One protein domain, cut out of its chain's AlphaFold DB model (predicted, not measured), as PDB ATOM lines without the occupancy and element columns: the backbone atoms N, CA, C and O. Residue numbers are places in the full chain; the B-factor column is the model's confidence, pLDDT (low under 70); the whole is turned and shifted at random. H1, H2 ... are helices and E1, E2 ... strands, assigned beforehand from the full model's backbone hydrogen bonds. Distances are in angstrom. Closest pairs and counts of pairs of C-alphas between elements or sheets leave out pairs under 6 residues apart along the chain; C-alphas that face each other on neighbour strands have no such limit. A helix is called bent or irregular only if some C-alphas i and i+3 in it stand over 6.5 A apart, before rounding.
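What this domain is: This is residues 2 to 126 of the 857 residues of the protein "Hypothetical protein" of Didymodactylos carnosus (UniProt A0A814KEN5). One twisted sheet of five long and short strands makes the core, and it curls round the short helix H1. H2, a smaller helix, sits at the far end of the strands from H1 and only grazes the sheet, while residues 114 to 126, with no named element, lead away from the end of E5, their C-alphas 13 to 29 A from the mean of all C-alphas. The printed part has 125 residues with two named helices and five named strands, in the order H1 E1 E2 E3 H2 E4 E5; the sheet's order is E1 E5 E4 E3 E2, antiparallel throughout. The class is mixed, helices and strands, with 55 residues in named elements, under half of those printed. The whole is compact, with a radius of gyration of the C-alphas of 14.6 A and spans of 47 by 33 by 27 A.

Where its parts are: In the sheet, E1 is residues 40 to 44, 13.5 A long. E5 is residues 106 to 113 and E4 residues 93 to 100, each 23.5 A long. E3, residues 73 to 82, is 28.5 A long; E2, residues 60 to 70, is 26.9 A long and bends by 67 degrees at residue 63. H1, residues 14 to 21, is 10.2 A long and begins at C-alpha 14 (335.525, 350.289, 411.305). H2, residues 87 to 91, is 8.0 A long; it is neither bent nor irregular, but only just: C-alphas 88 and 91 are 6.2 A apart. E5 ends at C-alpha 113 (318.004, 352.072, 412.034).

How they stand to each other: The edge strands are E1 and E2. E1 and E5 are antiparallel at 161 degrees, with N 43 and O 107 2.8 A apart, within hydrogen-bond range. E5 and E4 form a hairpin at 164 degrees, with N 98 and O 108 at 2.8 A. E4 and E3 are antiparallel at 157 degrees, with N 78 and O 97 at 2.8 A. E3 and E2 form a hairpin at 160 degrees, with N 66 and O 77 at 2.8 A. The sheet curls round H1, which is on it with residues 15 to 19; the closest C-alphas of H1 and E2 are those of Leu 16 and Lys 70, 7.5 A apart. H2 only grazes the sheet with residues 89 to 91; its closest C-alpha pair with E3 is Glu 90 and Cys 82, 5.3 A. H1 and H2 are apart. In H1 every O i to N i+4 pair is within hydrogen-bond range; in H2 0 of 1 is, beside 1 of 2 O i to N i+3 pairs.

The domain as a whole: The two C-alphas farthest apart, of Ala 71 and Val 126, are 49.3 A apart. The printed part has no cut. The links H1 to E1, 18 residues, and E1 to E2, 15 residues, are long. The mean pLDDT of the printed part is 85.4; residues 2 to 13, 24 to 25 and 124 to 125 are under 70.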
ATOM      1  N   TYR A   2     326.737 335.756 409.167       35.38
ATOM      2  CA  TYR A   2     327.431 336.425 410.281       35.38
ATOM      3  C   TYR A   2     326.587 337.591 410.831       35.38
ATOM      4  O   TYR A   2     326.715 338.732 410.390       35.38
ATOM      5  N   ALA A   3     325.679 337.289 411.762       40.81
ATOM      6  CA  ALA A   3     324.681 338.233 412.273       40.81
ATOM      7  C   ALA A   3     325.217 339.098 413.434       40.81
ATOM      8  O   ALA A   3     324.926 338.861 414.605       40.81
ATOM      9  N   GLY A   4     326.027 340.109 413.107       49.50
ATOM     10  CA  GLY A   4     326.529 341.085 414.080       49.50
ATOM     11  C   GLY A   4     325.561 342.254 414.308       49.50
ATOM     12  O   GLY A   4     325.324 343.040 413.392       49.50
ATOM     13  N   ASN A   5     325.068 342.427 415.540       46.91
ATOM     14  CA  ASN A   5     324.296 343.606 415.962       46.91
ATOM     15  C   ASN A   5     325.207 344.842 416.115       46.91
ATOM     16  O   ASN A   5     325.599 345.211 417.222       46.91
ATOM     17  N   ILE A   6     325.560 345.492 415.004       50.69
ATOM     18  CA  ILE A   6     326.462 346.653 415.008       50.69
ATOM     19  C   ILE A   6     325.669 347.937 415.282       50.69
ATOM     20  O   ILE A   6     325.180 348.616 414.379       50.69
ATOM     21  N   ILE A   7     325.548 348.277 416.566       44.59
ATOM     22  CA  ILE A   7     325.004 349.556 417.030       44.59
ATOM     23  C   ILE A   7     326.155 350.558 417.177       44.59
ATOM     24  O   ILE A   7     326.910 350.459 418.135       44.59
ATOM     25  N   VAL A   8     326.274 351.499 416.229       49.06
ATOM     26  CA  VAL A   8     326.907 352.845 416.302       49.06
ATOM     27  C   VAL A   8     326.965 353.417 414.870       49.06
ATOM     28  O   VAL A   8     326.948 352.661 413.895       49.06
ATOM     29  N   ASP A   9     327.012 354.745 414.700       55.09
ATOM     30  CA  ASP A   9     327.329 355.357 413.397       55.09
ATOM     31  C   ASP A   9     328.782 354.999 413.013       55.09
ATOM     32  O   ASP A   9     329.732 355.621 413.479       55.09
ATOM     33  N   LEU A  10     328.942 353.959 412.183       60.19
ATOM     34  CA  LEU A  10     330.231 353.385 411.776       60.19
ATOM     35  C   LEU A  10     331.231 354.446 411.290       60.19
ATOM     36  O   LEU A  10     331.122 354.971 410.173       60.19
ATOM     37  N   GLU A  11     332.237 354.711 412.122       61.72
ATOM     38  CA  GLU A  11     333.325 355.622 411.804       61.72
ATOM     39  C   GLU A  11     334.234 355.085 410.679       61.72
ATOM     40  O   GLU A  11     334.199 353.920 410.270       61.72
ATOM     41  N   LYS A  12     335.106 355.959 410.160       58.78
ATOM     42  CA  LYS A  12     336.062 355.624 409.090       58.78
ATOM     43  C   LYS A  12     337.132 354.567 409.457       58.78
ATOM     44  O   LYS A  12     337.747 354.037 408.528       58.78
ATOM     45  N   PRO A  13     337.446 354.237 410.727       56.31
ATOM     46  CA  PRO A  13     338.175 353.014 411.070       56.31
ATOM     47  C   PRO A  13     337.417 351.754 410.635       56.31
ATOM     48  O   PRO A  13     337.854 351.049 409.721       56.31
ATOM     49  N   THR A  14     336.219 351.577 411.185       72.88
ATOM     50  CA  THR A  14     335.525 350.289 411.305       72.88
ATOM     51  C   THR A  14     335.033 349.701 409.982       72.88
ATOM     52  O   THR A  14     334.808 348.501 409.883       72.88
ATOM     53  N   ILE A  15     334.898 350.507 408.924       72.75
ATOM     54  CA  ILE A  15     334.500 350.018 407.591       72.75
ATOM     55  C   ILE A  15     335.581 349.111 406.975       72.75
ATOM     56  O   ILE A  15     335.241 348.148 406.291       72.75
ATOM     57  N   LEU A  16     336.872 349.392 407.208       73.19
ATOM     58  CA  LEU A  16     337.961 348.564 406.669       73.19
ATOM     59  C   LEU A  16     338.128 347.261 407.471       73.19
ATOM     60  O   LEU A  16     338.404 346.209 406.902       73.19
ATOM     61  N   GLU A  17     337.902 347.326 408.784       81.44
ATOM     62  CA  GLU A  17     337.824 346.154 409.661       81.44
ATOM     63  C   GLU A  17     336.647 345.264 409.255       81.44
ATOM     64  O   GLU A  17     336.856 344.089 408.979       81.44
ATOM     65  N   LEU A  18     335.447 345.833 409.071       78.56
ATOM     66  CA  LEU A  18     334.292 345.129 408.503       78.56
ATOM     67  C   LEU A  18     334.617 344.473 407.159       78.56
ATOM     68  O   LEU A  18     334.295 343.309 406.966       78.56
ATOM     69  N   LEU A  19     335.282 345.179 406.242       73.94
ATOM     70  CA  LEU A  19     335.732 344.613 404.966       73.94
ATOM     71  C   LEU A  19     336.657 343.405 405.136       73.94
ATOM     72  O   LEU A  19     336.567 342.467 404.347       73.94
ATOM     73  N   ASN A  20     337.534 343.415 406.140       79.75
ATOM     74  CA  ASN A  20     338.448 342.313 406.427       79.75
ATOM     75  C   ASN A  20     337.740 341.144 407.130       79.75
ATOM     76  O   ASN A  20     337.860 340.014 406.668       79.75
ATOM     77  N   THR A  21     336.925 341.400 408.154       80.75
ATOM     78  CA  THR A  21     336.097 340.383 408.827       80.75
ATOM     79  C   THR A  21     335.087 339.749 407.862       80.75
ATOM     80  O   THR A  21     334.830 338.553 407.914       80.75
ATOM     81  N   LEU A  22     334.572 340.511 406.895       76.94
ATOM     82  CA  LEU A  22     333.693 339.998 405.841       76.94
ATOM     83  C   LEU A  22     334.448 339.309 404.685       76.94
ATOM     84  O   LEU A  22     333.803 338.917 403.714       76.94
ATOM     85  N   LYS A  23     335.783 339.136 404.735       73.19
ATOM     86  CA  LYS A  23     336.526 338.246 403.804       73.19
ATOM     87  C   LYS A  23     336.421 336.770 404.189       73.19
ATOM     88  O   LYS A  23     336.489 335.943 403.287       73.19
ATOM     89  N   SER A  24     336.210 336.453 405.466       65.12
ATOM     90  CA  SER A  24     335.893 335.094 405.935       65.12
ATOM     91  C   SER A  24     334.387 334.826 406.047       65.12
ATOM     92  O   SER A  24     333.984 333.675 406.201       65.12
ATOM     93  N   ALA A  25     333.543 335.859 405.956       69.56
ATOM     94  CA  ALA A  25     332.094 335.695 405.982       69.56
ATOM     95  C   ALA A  25     331.541 335.045 404.701       69.56
ATOM     96  O   ALA A  25     332.014 335.284 403.589       69.56
ATOM     97  N   GLU A  26     330.476 334.267 404.887       74.00
ATOM     98  CA  GLU A  26     329.666 333.646 403.837       74.00
ATOM     99  C   GLU A  26     329.218 334.674 402.782       74.00
ATOM    100  O   GLU A  26     328.556 335.667 403.096       74.00
ATOM    101  N   LYS A  27     329.589 334.429 401.521       79.44
ATOM    102  CA  LYS A  27     329.190 335.254 400.375       79.44
ATOM    103  C   LYS A  27     327.739 334.952 400.009       79.44
ATOM    104  O   LYS A  27     327.379 333.791 399.860       79.44
ATOM    105  N   LEU A  28     326.929 335.994 399.822       82.19
ATOM    106  CA  LEU A  28     325.537 335.854 399.395       82.19
ATOM    107  C   LEU A  28     325.354 336.311 397.940       82.19
ATOM    108  O   LEU A  28     325.606 337.471 397.611       82.19
ATOM    109  N   ASP A  29     324.838 335.422 397.090       84.38
ATOM    110  CA  ASP A  29     324.523 335.718 395.679       84.38
ATOM    111  C   ASP A  29     323.243 336.562 395.520       84.38
ATOM    112  O   ASP A  29     323.004 337.190 394.487       84.38
ATOM    113  N   LYS A  30     322.382 336.552 396.546       85.94
ATOM    114  CA  LYS A  30     321.076 337.226 396.610       85.94
ATOM    115  C   LYS A  30     320.910 337.835 398.011       85.94
ATOM    116  O   LYS A  30     321.270 337.203 399.001       85.94
ATOM    117  N   LEU A  31     320.331 339.036 398.127       86.00
ATOM    118  CA  LEU A  31     319.941 339.575 399.442       86.00
ATOM    119  C   LEU A  31     318.800 338.739 400.057       86.00
ATOM    120  O   LEU A  31     317.880 338.352 399.328       86.00
ATOM    121  N   PRO A  32     318.787 338.517 401.386       86.31
ATOM    122  CA  PRO A  32     317.665 337.868 402.055       86.31
ATOM    123  C   PRO A  32     316.406 338.747 401.998       86.31
ATOM    124  O   PRO A  32     316.479 339.971 402.105       86.31
ATOM    125  N   GLN A  33     315.225 338.131 401.872       83.00
ATOM    126  CA  GLN A  33     313.954 338.877 401.820       83.00
ATOM    127  C   GLN A  33     313.566 339.517 403.165       83.00
ATOM    128  O   GLN A  33     312.855 340.522 403.176       83.00
ATOM    129  N   ASN A  34     314.007 338.945 404.290       87.50
ATOM    130  CA  ASN A  34     313.789 339.488 405.630       87.50
ATOM    131  C   ASN A  34     315.095 340.096 406.151       87.50
ATOM    132  O   ASN A  34     315.870 339.440 406.838       87.50
ATOM    133  N   ILE A  35     315.342 341.348 405.779       91.25
ATOM    134  CA  ILE A  35     316.493 342.128 406.244       91.25
ATOM    135  C   ILE A  35     316.360 342.443 407.735       91.25
ATOM    136  O   ILE A  35     315.277 342.783 408.217       91.25
ATOM    137  N   GLU A  36     317.463 342.352 408.466       90.00
ATOM    138  CA  GLU A  36     317.543 342.678 409.890       90.00
ATOM    139  C   GLU A  36     317.927 344.147 410.129       90.00
ATOM    140  O   GLU A  36     318.499 344.823 409.269       90.00
ATOM    141  N   ASN A  37     317.583 344.662 411.312       90.06
ATOM    142  CA  ASN A  37     317.949 346.018 411.721       90.06
ATOM    143  C   ASN A  37     319.456 346.088 412.002       90.06
ATOM    144  O   ASN A  37     320.004 345.181 412.615       90.06
ATOM    145  N   ASN A  38     320.115 347.176 411.590       89.94
ATOM    146  CA  ASN A  38     321.557 347.411 411.796       89.94
ATOM    147  C   ASN A  38     322.506 346.332 411.210       89.94
ATOM    148  O   ASN A  38     323.680 346.279 411.573       89.94
ATOM    149  N   HIS A  39     322.020 345.483 410.296       88.50
ATOM    150  CA  HIS A  39     322.764 344.343 409.752       88.50
ATOM    151  C   HIS A  39     323.616 344.726 408.524       88.50
ATOM    152  O   HIS A  39     323.237 345.578 407.707       88.50
ATOM    153  N   VAL A  40     324.765 344.057 408.374       91.00
ATOM    154  CA  VAL A  40     325.698 344.205 407.244       91.00
ATOM    155  C   VAL A  40     325.705 342.937 406.392       91.00
ATOM    156  O   VAL A  40     326.044 341.867 406.882       91.00
ATOM    157  N   TYR A  41     325.405 343.061 405.102       90.38
ATOM    158  CA  TYR A  41     325.495 341.967 404.132       90.38
ATOM    159  C   TYR A  41     326.635 342.229 403.148       90.38
ATOM    160  O   TYR A  41     326.740 343.333 402.607       90.38
ATOM    161  N   ARG A  42     327.455 341.212 402.863       91.19
ATOM    162  CA  ARG A  42     328.382 341.223 401.725       91.19
ATOM    163  C   ARG A  42     327.827 340.354 400.605       91.19
ATOM    164  O   ARG A  42     327.454 339.205 400.823       91.19
ATOM    165  N   LEU A  43     327.800 340.924 399.409       88.38
ATOM    166  CA  LEU A  43     327.368 340.282 398.182       88.38
ATOM    167  C   LEU A  43     328.577 340.139 397.257       88.38
ATOM    168  O   LEU A  43     329.321 341.102 397.061       88.38
ATOM    169  N   CYS A  44     328.748 338.962 396.667       87.50
ATOM    170  CA  CYS A  44     329.668 338.749 395.553       87.50
ATOM    171  C   CYS A  44     328.822 338.332 394.356       87.50
ATOM    172  O   CYS A  44     328.543 337.157 394.160       87.50
ATOM    173  N   LEU A  45     328.330 339.324 393.622       88.94
ATOM    174  CA  LEU A  45     327.339 339.116 392.570       88.94
ATOM    175  C   LEU A  45     328.016 338.647 391.273       88.94
ATOM    176  O   LEU A  45     329.205 338.856 391.070       88.94
ATOM    177  N   ILE A  46     327.255 338.062 390.351       91.00
ATOM    178  CA  ILE A  46     327.700 337.908 388.955       91.00
ATOM    179  C   ILE A  46     327.349 339.166 388.149       91.00
ATOM    180  O   ILE A  46     326.415 339.884 388.500       91.00
ATOM    181  N   GLU A  47     328.042 339.422 387.038       89.69
ATOM    182  CA  GLU A  47     327.854 340.621 386.195       89.69
ATOM    183  C   GLU A  47     326.384 340.837 385.761       89.69
ATOM    184  O   GLU A  47     325.873 341.954 385.848       89.69
ATOM    185  N   LYS A  48     325.646 339.762 385.430       90.69
ATOM    186  CA  LYS A  48     324.198 339.818 385.116       90.69
ATOM    187  C   LYS A  48     323.317 340.256 386.301       90.69
ATOM    188  O   LYS A  48     322.227 340.786 386.089       90.69
ATOM    189  N   CYS A  49     323.794 340.080 387.533       92.88
ATOM    190  CA  CYS A  49     323.066 340.334 388.781       92.88
ATOM    191  C   CYS A  49     323.658 341.474 389.628       92.88
ATOM    192  O   CYS A  49     323.116 341.774 390.687       92.88
ATOM    193  N   LYS A  50     324.722 342.159 389.182       93.62
ATOM    194  CA  LYS A  50     325.466 343.181 389.959       93.62
ATOM    195  C   LYS A  50     324.629 344.337 390.523       93.62
ATOM    196  O   LYS A  50     325.048 345.041 391.435       93.62
ATOM    197  N   ASP A  51     323.438 344.540 389.973       95.12
ATOM    198  CA  ASP A  51     322.496 345.590 390.348       95.12
ATOM    199  C   ASP A  51     321.373 345.104 391.293       95.12
ATOM    200  O   ASP A  51     320.574 345.916 391.766       95.12
ATOM    201  N   ASP A  52     321.295 343.805 391.601       95.50
ATOM    202  CA  ASP A  52     320.142 343.179 392.268       95.50
ATOM    203  C   ASP A  52     319.956 343.578 393.735       95.50
ATOM    204  O   ASP A  52     318.828 343.614 394.236       95.50
ATOM    205  N   TYR A  53     321.017 344.072 394.376       94.44
ATOM    206  CA  TYR A  53     320.974 344.731 395.687       94.44
ATOM    207  C   TYR A  53     320.016 345.953 395.756       94.44
ATOM    208  O   TYR A  53     319.750 346.513 396.828       94.44
ATOM    209  N   LYS A  54     319.514 346.416 394.601       94.50
ATOM    210  CA  LYS A  54     318.544 347.515 394.451       94.50
ATOM    211  C   LYS A  54     317.078 347.070 394.563       94.50
ATOM    212  O   LYS A  54     316.211 347.949 394.515       94.50
ATOM    213  N   ALA A  55     316.794 345.766 394.651       93.62
ATOM    214  CA  ALA A  55     315.450 345.165 394.643       93.62
ATOM    215  C   ALA A  55     315.092 344.432 395.955       93.62
ATOM    216  O   ALA A  55     314.357 343.449 395.982       93.62
ATOM    217  N   ASP A  56     315.572 344.976 397.063       92.44
ATOM    218  CA  ASP A  56     315.497 344.470 398.434       92.44
ATOM    219  C   ASP A  56     314.164 344.763 399.151       92.44
ATOM    220  O   ASP A  56     314.139 345.112 400.326       92.44
ATOM    221  N   GLY A  57     313.041 344.703 398.432       90.38
ATOM    222  CA  GLY A  57     311.690 344.913 398.977       90.38
ATOM    223  C   GLY A  57     311.314 346.353 399.381       90.38
ATOM    224  O   GLY A  57     310.131 346.684 399.352       90.38
ATOM    225  N   PHE A  58     312.275 347.224 399.700       92.38
ATOM    226  CA  PHE A  58     312.027 348.587 400.196       92.38
ATOM    227  C   PHE A  58     312.094 349.682 399.110       92.38
ATOM    228  O   PHE A  58     312.759 349.551 398.078       92.38
ATOM    229  N   LEU A  59     311.426 350.819 399.356       92.12
ATOM    230  CA  LEU A  59     311.419 351.971 398.444       92.12
ATOM    231  C   LEU A  59     312.518 352.987 398.795       92.12
ATOM    232  O   LEU A  59     312.312 353.902 399.593       92.12
ATOM    233  N   TRP A  60     313.677 352.855 398.154       94.44
ATOM    234  CA  TRP A  60     314.845 353.704 398.401       94.44
ATOM    235  C   TRP A  60     314.889 354.988 397.566       94.44
ATOM    236  O   TRP A  60     314.784 354.965 396.339       94.44
ATOM    237  N   LYS A  61     315.168 356.107 398.238       95.00
ATOM    238  CA  LYS A  61     315.526 357.405 397.658       95.00
ATOM    239  C   LYS A  61     317.044 357.570 397.733       95.00
ATOM    240  O   LYS A  61     317.591 357.659 398.831       95.00
ATOM    241  N   ASN A  62     317.718 357.580 396.582       96.38
ATOM    242  CA  ASN A  62     319.150 357.880 396.501       96.38
ATOM    243  C   ASN A  62     319.379 359.368 396.817       96.38
ATOM    244  O   ASN A  62     318.633 360.220 396.339       96.38
ATOM    245  N   ILE A  63     320.389 359.661 397.631       97.19
ATOM    246  CA  ILE A  63     320.754 361.013 398.088       97.19
ATOM    247  C   ILE A  63     322.050 361.493 397.427       97.19
ATOM    248  O   ILE A  63     322.332 362.687 397.405       97.19
ATOM    249  N   GLY A  64     322.818 360.571 396.851       96.31
ATOM    250  CA  GLY A  64     324.115 360.830 396.255       96.31
ATOM    251  C   GLY A  64     325.091 359.705 396.566       96.31
ATOM    252  O   GLY A  64     324.744 358.668 397.140       96.31
ATOM    253  N   TRP A  65     326.337 359.928 396.181       96.44
ATOM    254  CA  TRP A  65     327.436 359.005 396.400       96.44
ATOM    255  C   TRP A  65     328.723 359.782 396.686       96.44
ATOM    256  O   TRP A  65     328.833 360.964 396.364       96.44
ATOM    257  N   THR A  66     329.686 359.114 397.307       95.50
ATOM    258  CA  THR A  66     331.042 359.606 397.557       95.50
ATOM    259  C   THR A  66     332.047 358.511 397.219       95.50
ATOM    260  O   THR A  66     331.731 357.320 397.291       95.50
ATOM    261  N   PHE A  67     333.264 358.901 396.848       93.50
ATOM    262  CA  PHE A  67     334.393 357.978 396.888       93.50
ATOM    263  C   PHE A  67     334.898 357.843 398.326       93.50
ATOM    264  O   PHE A  67     334.860 358.791 399.115       93.50
ATOM    265  N   TYR A  68     335.339 356.638 398.659       86.06
ATOM    266  CA  TYR A  68     335.891 356.252 399.943       86.06
ATOM    267  C   TYR A  68     337.174 355.465 399.675       86.06
ATOM    268  O   TYR A  68     337.122 354.278 399.363       86.06
ATOM    269  N   SER A  69     338.310 356.151 399.750       87.38
ATOM    270  CA  SER A  69     339.645 355.573 399.622       87.38
ATOM    271  C   SER A  69     340.252 355.361 401.011       87.38
ATOM    272  O   SER A  69     340.285 356.279 401.836       87.38
ATOM    273  N   LYS A  70     340.703 354.137 401.309       79.50
ATOM    274  CA  LYS A  70     341.437 353.818 402.542       79.50
ATOM    275  C   LYS A  70     342.302 352.568 402.365       79.50
ATOM    276  O   LYS A  70     341.828 351.557 401.863       79.50
ATOM    277  N   ALA A  71     343.553 352.636 402.834       81.19
ATOM    278  CA  ALA A  71     344.523 351.533 402.788       81.19
ATOM    279  C   ALA A  71     344.668 350.904 401.383       81.19
ATOM    280  O   ALA A  71     344.584 349.691 401.220       81.19
ATOM    281  N   GLY A  72     344.802 351.750 400.355       85.38
ATOM    282  CA  GLY A  72     344.915 351.334 398.951       85.38
ATOM    283  C   GLY A  72     343.622 350.807 398.312       85.38
ATOM    284  O   GLY A  72     343.561 350.702 397.094       85.38
ATOM    285  N   GLN A  73     342.572 350.519 399.090       84.25
ATOM    286  CA  GLN A  73     341.279 350.105 398.554       84.25
ATOM    287  C   GLN A  73     340.348 351.304 398.364       84.25
ATOM    288  O   GLN A  73     340.199 352.152 399.250       84.25
ATOM    289  N   GLU A  74     339.676 351.346 397.216       92.00
ATOM    290  CA  GLU A  74     338.695 352.370 396.881       92.00
ATOM    291  C   GLU A  74     337.293 351.782 396.710       92.00
ATOM    292  O   GLU A  74     337.080 350.751 396.070       92.00
ATOM    293  N   PHE A  75     336.310 352.481 397.275       92.69
ATOM    294  CA  PHE A  75     334.900 352.124 397.206       92.69
ATOM    295  C   PHE A  75     334.060 353.333 396.809       92.69
ATOM    296  O   PHE A  75     334.241 354.440 397.320       92.69
ATOM    297  N   ARG A  76     333.051 353.120 395.965       94.94
ATOM    298  CA  ARG A  76     331.983 354.096 395.734       94.94
ATOM    299  C   ARG A  76     330.859 353.853 396.741       94.94
ATOM    300  O   ARG A  76     330.056 352.935 396.567       94.94
ATOM    301  N   LYS A  77     330.779 354.691 397.778       95.19
ATOM    302  CA  LYS A  77     329.700 354.672 398.777       95.19
ATOM    303  C   LYS A  77     328.475 355.412 398.240       95.19
ATOM    304  O   LYS A  77     328.556 356.591 397.924       95.19
ATOM    305  N   SER A  78     327.328 354.746 398.170       96.69
ATOM    306  CA  SER A  78     326.026 355.317 397.804       96.69
ATOM    307  C   SER A  78     325.112 355.405 399.027       96.69
ATOM    308  O   SER A  78     325.085 354.481 399.846       96.69
ATOM    309  N   TYR A  79     324.349 356.494 399.145       96.00
ATOM    310  CA  TYR A  79     323.514 356.789 400.313       96.00
ATOM    311  C   TYR A  79     322.028 356.751 399.954       96.00
ATOM    312  O   TYR A  79     321.580 357.456 399.049       96.00
ATOM    313  N   PHE A  80     321.244 355.987 400.713       96.81
ATOM    314  CA  PHE A  80     319.808 355.845 400.509       96.81
ATOM    315  C   PHE A  80     319.029 356.074 401.810       96.81
ATOM    316  O   PHE A  80     319.419 355.596 402.875       96.81
ATOM    317  N   LYS A  81     317.884 356.754 401.710       96.12
ATOM    318  CA  LYS A  81     316.852 356.818 402.762       96.12
ATOM    319  C   LYS A  81     315.594 356.094 402.302       96.12
ATOM    320  O   LYS A  81     315.290 356.100 401.104       96.12
ATOM    321  N   CYS A  82     314.866 355.478 403.227       95.25
ATOM    322  CA  CYS A  82     313.573 354.885 402.906       95.25
ATOM    323  C   CYS A  82     312.541 355.992 402.625       95.25
ATOM    324  O   CYS A  82     312.490 356.993 403.335       95.25
ATOM    325  N   SER A  83     311.726 355.845 401.578       93.25
ATOM    326  CA  SER A  83     310.719 356.845 401.204       93.25
ATOM    327  C   SER A  83     309.395 356.593 401.927       93.25
ATOM    328  O   SER A  83     308.528 355.864 401.444       93.25
ATOM    329  N   THR A  84     309.245 357.238 403.078       93.50
ATOM    330  CA  THR A  84     308.068 357.203 403.956       93.50
ATOM    331  C   THR A  84     307.096 358.346 403.650       93.50
ATOM    332  O   THR A  84     307.413 359.284 402.915       93.50
ATOM    333  N   SER A  85     305.849 358.244 404.110       91.62
ATOM    334  CA  SER A  85     304.805 359.271 403.978       91.62
ATOM    335  C   SER A  85     304.978 360.346 405.046       91.62
ATOM    336  O   SER A  85     304.860 361.535 404.755       91.62
ATOM    337  N   ILE A  86     305.372 359.926 406.250       93.88
ATOM    338  CA  ILE A  86     305.851 360.786 407.329       93.88
ATOM    339  C   ILE A  86     307.320 361.126 407.045       93.88
ATOM    340  O   ILE A  86     308.184 360.251 407.136       93.88
ATOM    341  N   LYS A  87     307.621 362.386 406.702       92.56
ATOM    342  CA  LYS A  87     308.979 362.834 406.316       92.56
ATOM    343  C   LYS A  87     310.040 362.576 407.390       92.56
ATOM    344  O   LYS A  87     311.174 362.245 407.060       92.56
ATOM    345  N   GLU A  88     309.676 362.698 408.663       94.19
ATOM    346  CA  GLU A  88     310.571 362.464 409.807       94.19
ATOM    347  C   GLU A  88     311.113 361.029 409.847       94.19
ATOM    348  O   GLU A  88     312.233 360.794 410.303       94.19
ATOM    349  N   ASN A  89     310.348 360.069 409.318       94.12
ATOM    350  CA  ASN A  89     310.748 358.669 409.254       94.12
ATOM    351  C   ASN A  89     311.739 358.380 408.105       94.12
ATOM    352  O   ASN A  89     312.441 357.375 408.195       94.12
ATOM    353  N   GLU A  90     311.913 359.271 407.105       92.56
ATOM    354  CA  GLU A  90     312.924 359.080 406.035       92.56
ATOM    355  C   GLU A  90     314.339 358.937 406.633       92.56
ATOM    356  O   GLU A  90     315.199 358.264 406.071       92.56
ATOM    357  N   ASN A  91     314.604 359.562 407.787       94.31
ATOM    358  CA  ASN A  91     315.903 359.507 408.465       94.31
ATOM    359  C   ASN A  91     316.107 358.258 409.343       94.31
ATOM    360  O   ASN A  91     317.250 357.976 409.705       94.31
ATOM    361  N   LYS A  92     315.030 357.544 409.704       95.94
ATOM    362  CA  LYS A  92     315.039 356.480 410.730       95.94
ATOM    363  C   LYS A  92     315.305 355.075 410.177       95.94
ATOM    364  O   LYS A  92     315.581 354.171 410.960       95.94
ATOM    365  N   PHE A  93     315.261 354.906 408.853       95.81
ATOM    366  CA  PHE A  93     315.750 353.711 408.163       95.81
ATOM    367  C   PHE A  93     316.550 354.112 406.916       95.81
ATOM    368  O   PHE A  93     316.024 354.717 405.972       95.81
ATOM    369  N   LYS A  94     317.851 353.812 406.936       95.94
ATOM    370  CA  LYS A  94     318.837 354.184 405.912       95.94
ATOM    371  C   LYS A  94     319.449 352.914 405.308       95.94
ATOM    372  O   LYS A  94     319.588 351.909 406.000       95.94
ATOM    373  N   LYS A  95     319.900 352.993 404.057       96.19
ATOM    374  CA  LYS A  95     320.787 351.997 403.437       96.19
ATOM    375  C   LYS A  95     322.051 352.690 402.934       96.19
ATOM    376  O   LYS A  95     321.977 353.679 402.205       96.19
ATOM    377  N   HIS A  96     323.213 352.163 403.298       95.69
ATOM    378  CA  HIS A  96     324.489 352.494 402.672       95.69
ATOM    379  C   HIS A  96     324.923 351.323 401.794       95.69
ATOM    380  O   HIS A  96     324.787 350.171 402.194       95.69
ATOM    381  N   VAL A  97     325.453 351.611 400.607       95.94
ATOM    382  CA  VAL A  97     326.020 350.583 399.724       95.94
ATOM    383  C   VAL A  97     327.426 350.987 399.329       95.94
ATOM    384  O   VAL A  97     327.610 352.076 398.794       95.94
ATOM    385  N   TYR A  98     328.398 350.118 399.567       94.81
ATOM    386  CA  TYR A  98     329.781 350.273 399.134       94.81
ATOM    387  C   TYR A  98     330.014 349.303 397.984       94.81
ATOM    388  O   TYR A  98     329.741 348.117 398.123       94.81
ATOM    389  N   ILE A  99     330.492 349.816 396.855       95.00
ATOM    390  CA  ILE A  99     330.855 349.023 395.676       95.00
ATOM    391  C   ILE A  99     332.357 349.208 395.493       95.00
ATOM    392  O   ILE A  99     332.789 350.360 395.395       95.00
ATOM    393  N   SER A 100     333.139 348.129 395.481       93.75
ATOM    394  CA  SER A 100     334.580 348.218 395.203       93.75
ATOM    395  C   SER A 100     334.811 348.786 393.797       93.75
ATOM    396  O   SER A 100     334.088 348.450 392.857       93.75
ATOM    397  N   THR A 101     335.781 349.690 393.637       94.31
ATOM    398  CA  THR A 101     336.151 350.202 392.303       94.31
ATOM    399  C   THR A 101     337.004 349.191 391.539       94.31
ATOM    400  O   THR A 101     336.844 349.069 390.328       94.31
ATOM    401  N   ALA A 102     337.835 348.419 392.248       93.25
ATOM    402  CA  ALA A 102     338.650 347.342 391.687       93.25
ATOM    403  C   ALA A 102     337.819 346.106 391.290       93.25
ATOM    404  O   ALA A 102     338.210 345.362 390.398       93.25
ATOM    405  N   ASN A 103     336.667 345.883 391.934       92.75
ATOM    406  CA  ASN A 103     335.708 344.858 391.527       92.75
ATOM    407  C   ASN A 103     334.268 345.337 391.765       92.75
ATOM    408  O   ASN A 103     333.760 345.293 392.885       92.75
ATOM    409  N   ASN A 104     333.585 345.745 390.695       92.94
ATOM    410  CA  ASN A 104     332.215 346.265 390.752       92.94
ATOM    411  C   ASN A 104     331.155 345.237 391.220       92.94
ATOM    412  O   ASN A 104     330.014 345.631 391.471       92.94
ATOM    413  N   LEU A 105     331.527 343.956 391.340       93.69
ATOM    414  CA  LEU A 105     330.692 342.844 391.799       93.69
ATOM    415  C   LEU A 105     330.752 342.612 393.317       93.69
ATOM    416  O   LEU A 105     329.876 341.944 393.870       93.69
ATOM    417  N   ASP A 106     331.777 343.149 393.984       91.75
ATOM    418  CA  ASP A 106     331.960 343.059 395.432       91.75
ATOM    419  C   ASP A 106     331.256 344.238 396.116       91.75
ATOM    420  O   ASP A 106     331.708 345.392 396.060       91.75
ATOM    421  N   ILE A 107     330.093 343.947 396.707       93.31
ATOM    422  CA  ILE A 107     329.150 344.954 397.192       93.31
ATOM    423  C   ILE A 107     328.797 344.691 398.655       93.31
ATOM    424  O   ILE A 107     328.177 343.684 398.992       93.31
ATOM    425  N   ILE A 108     329.111 345.647 399.530       92.94
ATOM    426  CA  ILE A 108     328.645 345.643 400.923       92.94
ATOM    427  C   ILE A 108     327.404 346.518 401.045       92.94
ATOM    428  O   ILE A 108     327.411 347.698 400.681       92.94
ATOM    429  N   VAL A 109     326.346 345.951 401.615       94.81
ATOM    430  CA  VAL A 109     325.085 346.624 401.915       94.81
ATOM    431  C   VAL A 109     324.908 346.702 403.428       94.81
ATOM    432  O   VAL A 109     324.838 345.678 404.098       94.81
ATOM    433  N   ILE A 110     324.809 347.918 403.964       94.19
ATOM    434  CA  ILE A 110     324.550 348.168 405.387       94.19
ATOM    435  C   ILE A 110     323.168 348.798 405.534       94.19
ATOM    436  O   ILE A 110     322.914 349.869 404.971       94.19
ATOM    437  N   TYR A 111     322.306 348.170 406.325       94.94
ATOM    438  CA  TYR A 111     321.029 348.734 406.755       94.94
ATOM    439  C   TYR A 111     321.213 349.372 408.129       94.94
ATOM    440  O   TYR A 111     321.850 348.781 408.988       94.94
ATOM    441  N   LEU A 112     320.693 350.584 408.341       94.38
ATOM    442  CA  LEU A 112     320.855 351.325 409.598       94.38
ATOM    443  C   LEU A 112     319.515 351.867 410.092       94.38
ATOM    444  O   LEU A 112     318.763 352.478 409.323       94.38
ATOM    445  N   GLY A 113     319.264 351.714 411.389       94.31
ATOM    446  CA  GLY A 113     318.004 352.072 412.034       94.31
ATOM    447  C   GLY A 113     316.962 350.953 411.962       94.31
ATOM    448  O   GLY A 113     317.292 349.789 411.734       94.31
ATOM    449  N   ASN A 114     315.694 351.306 412.180       94.94
ATOM    450  CA  ASN A 114     314.611 350.336 412.361       94.94
ATOM    451  C   ASN A 114     313.733 350.197 411.104       94.94
ATOM    452  O   ASN A 114     313.093 351.162 410.675       94.94
ATOM    453  N   LYS A 115     313.654 348.976 410.556       95.00
ATOM    454  CA  LYS A 115     312.847 348.607 409.383       95.00
ATOM    455  C   LYS A 115     311.342 348.798 409.567       95.00
ATOM    456  O   LYS A 115     310.638 348.913 408.572       95.00
ATOM    457  N   GLU A 116     310.837 348.897 410.795       95.19
ATOM    458  CA  GLU A 116     309.420 349.196 411.067       95.19
ATOM    459  C   GLU A 116     309.000 350.581 410.550       95.19
ATOM    460  O   GLU A 116     307.838 350.800 410.214       95.19
ATOM    461  N   TYR A 117     309.950 351.511 410.396       94.81
ATOM    462  CA  TYR A 117     309.693 352.791 409.736       94.81
ATOM    463  C   TYR A 117     309.571 352.678 408.207       94.81
ATOM    464  O   TYR A 117     309.215 353.663 407.561       94.81
ATOM    465  N   ALA A 118     309.855 351.520 407.602       93.44
ATOM    466  CA  ALA A 118     309.824 351.328 406.159       93.44
ATOM    467  C   ALA A 118     308.416 350.971 405.647       93.44
ATOM    468  O   ALA A 118     307.963 349.830 405.710       93.44
ATOM    469  N   GLU A 119     307.721 351.955 405.076       90.19
ATOM    470  CA  GLU A 119     306.387 351.756 404.502       90.19
ATOM    471  C   GLU A 119     306.387 350.834 403.270       90.19
ATOM    472  O   GLU A 119     306.876 351.198 402.194       90.19
ATOM    473  N   LEU A 120     305.699 349.695 403.382       86.44
ATOM    474  CA  LEU A 120     305.282 348.886 402.237       86.44
ATOM    475  C   LEU A 120     304.188 349.613 401.436       86.44
ATOM    476  O   LEU A 120     302.989 349.454 401.663       86.44
ATOM    477  N   ARG A 121     304.605 350.448 400.483       84.44
ATOM    478  CA  ARG A 121     303.687 351.217 399.629       84.44
ATOM    479  C   ARG A 121     302.969 350.348 398.590       84.44
ATOM    480  O   ARG A 121     303.522 349.338 398.162       84.44
ATOM    481  N   PRO A 122     301.767 350.739 398.128       80.69
ATOM    482  CA  PRO A 122     301.089 350.063 397.025       80.69
ATOM    483  C   PRO A 122     301.798 350.275 395.685       80.69
ATOM    484  O   PRO A 122     302.531 351.245 395.486       80.69
ATOM    485  N   HIS A 123     301.528 349.387 394.725       70.56
ATOM    486  CA  HIS A 123     302.062 349.506 393.369       70.56
ATOM    487  C   HIS A 123     301.325 350.579 392.551       70.56
ATOM    488  O   HIS A 123     300.125 350.477 392.290       70.56
ATOM    489  N   GLY A 124     302.057 351.607 392.114       69.81
ATOM    490  CA  GLY A 124     301.589 352.587 391.132       69.81
ATOM    491  C   GLY A 124     300.312 353.334 391.542       69.81
ATOM    492  O   GLY A 124     300.202 353.844 392.652       69.81
ATOM    493  N   ASN A 125     299.346 353.412 390.621       65.50
ATOM    494  CA  ASN A 125     298.078 354.129 390.814       65.50
ATOM    495  C   ASN A 125     296.972 353.265 391.468       65.50
ATOM    496  O   ASN A 125     295.793 353.622 391.381       65.50
ATOM    497  N   VAL A 126     297.299 352.119 392.081       74.00
ATOM    498  CA  VAL A 126     296.295 351.277 392.757       74.00
ATOM    499  C   VAL A 126     295.657 352.058 393.912       74.00
ATOM    500  O   VAL A 126     296.344 352.589 394.785       74.00
TER     501      VAL A 126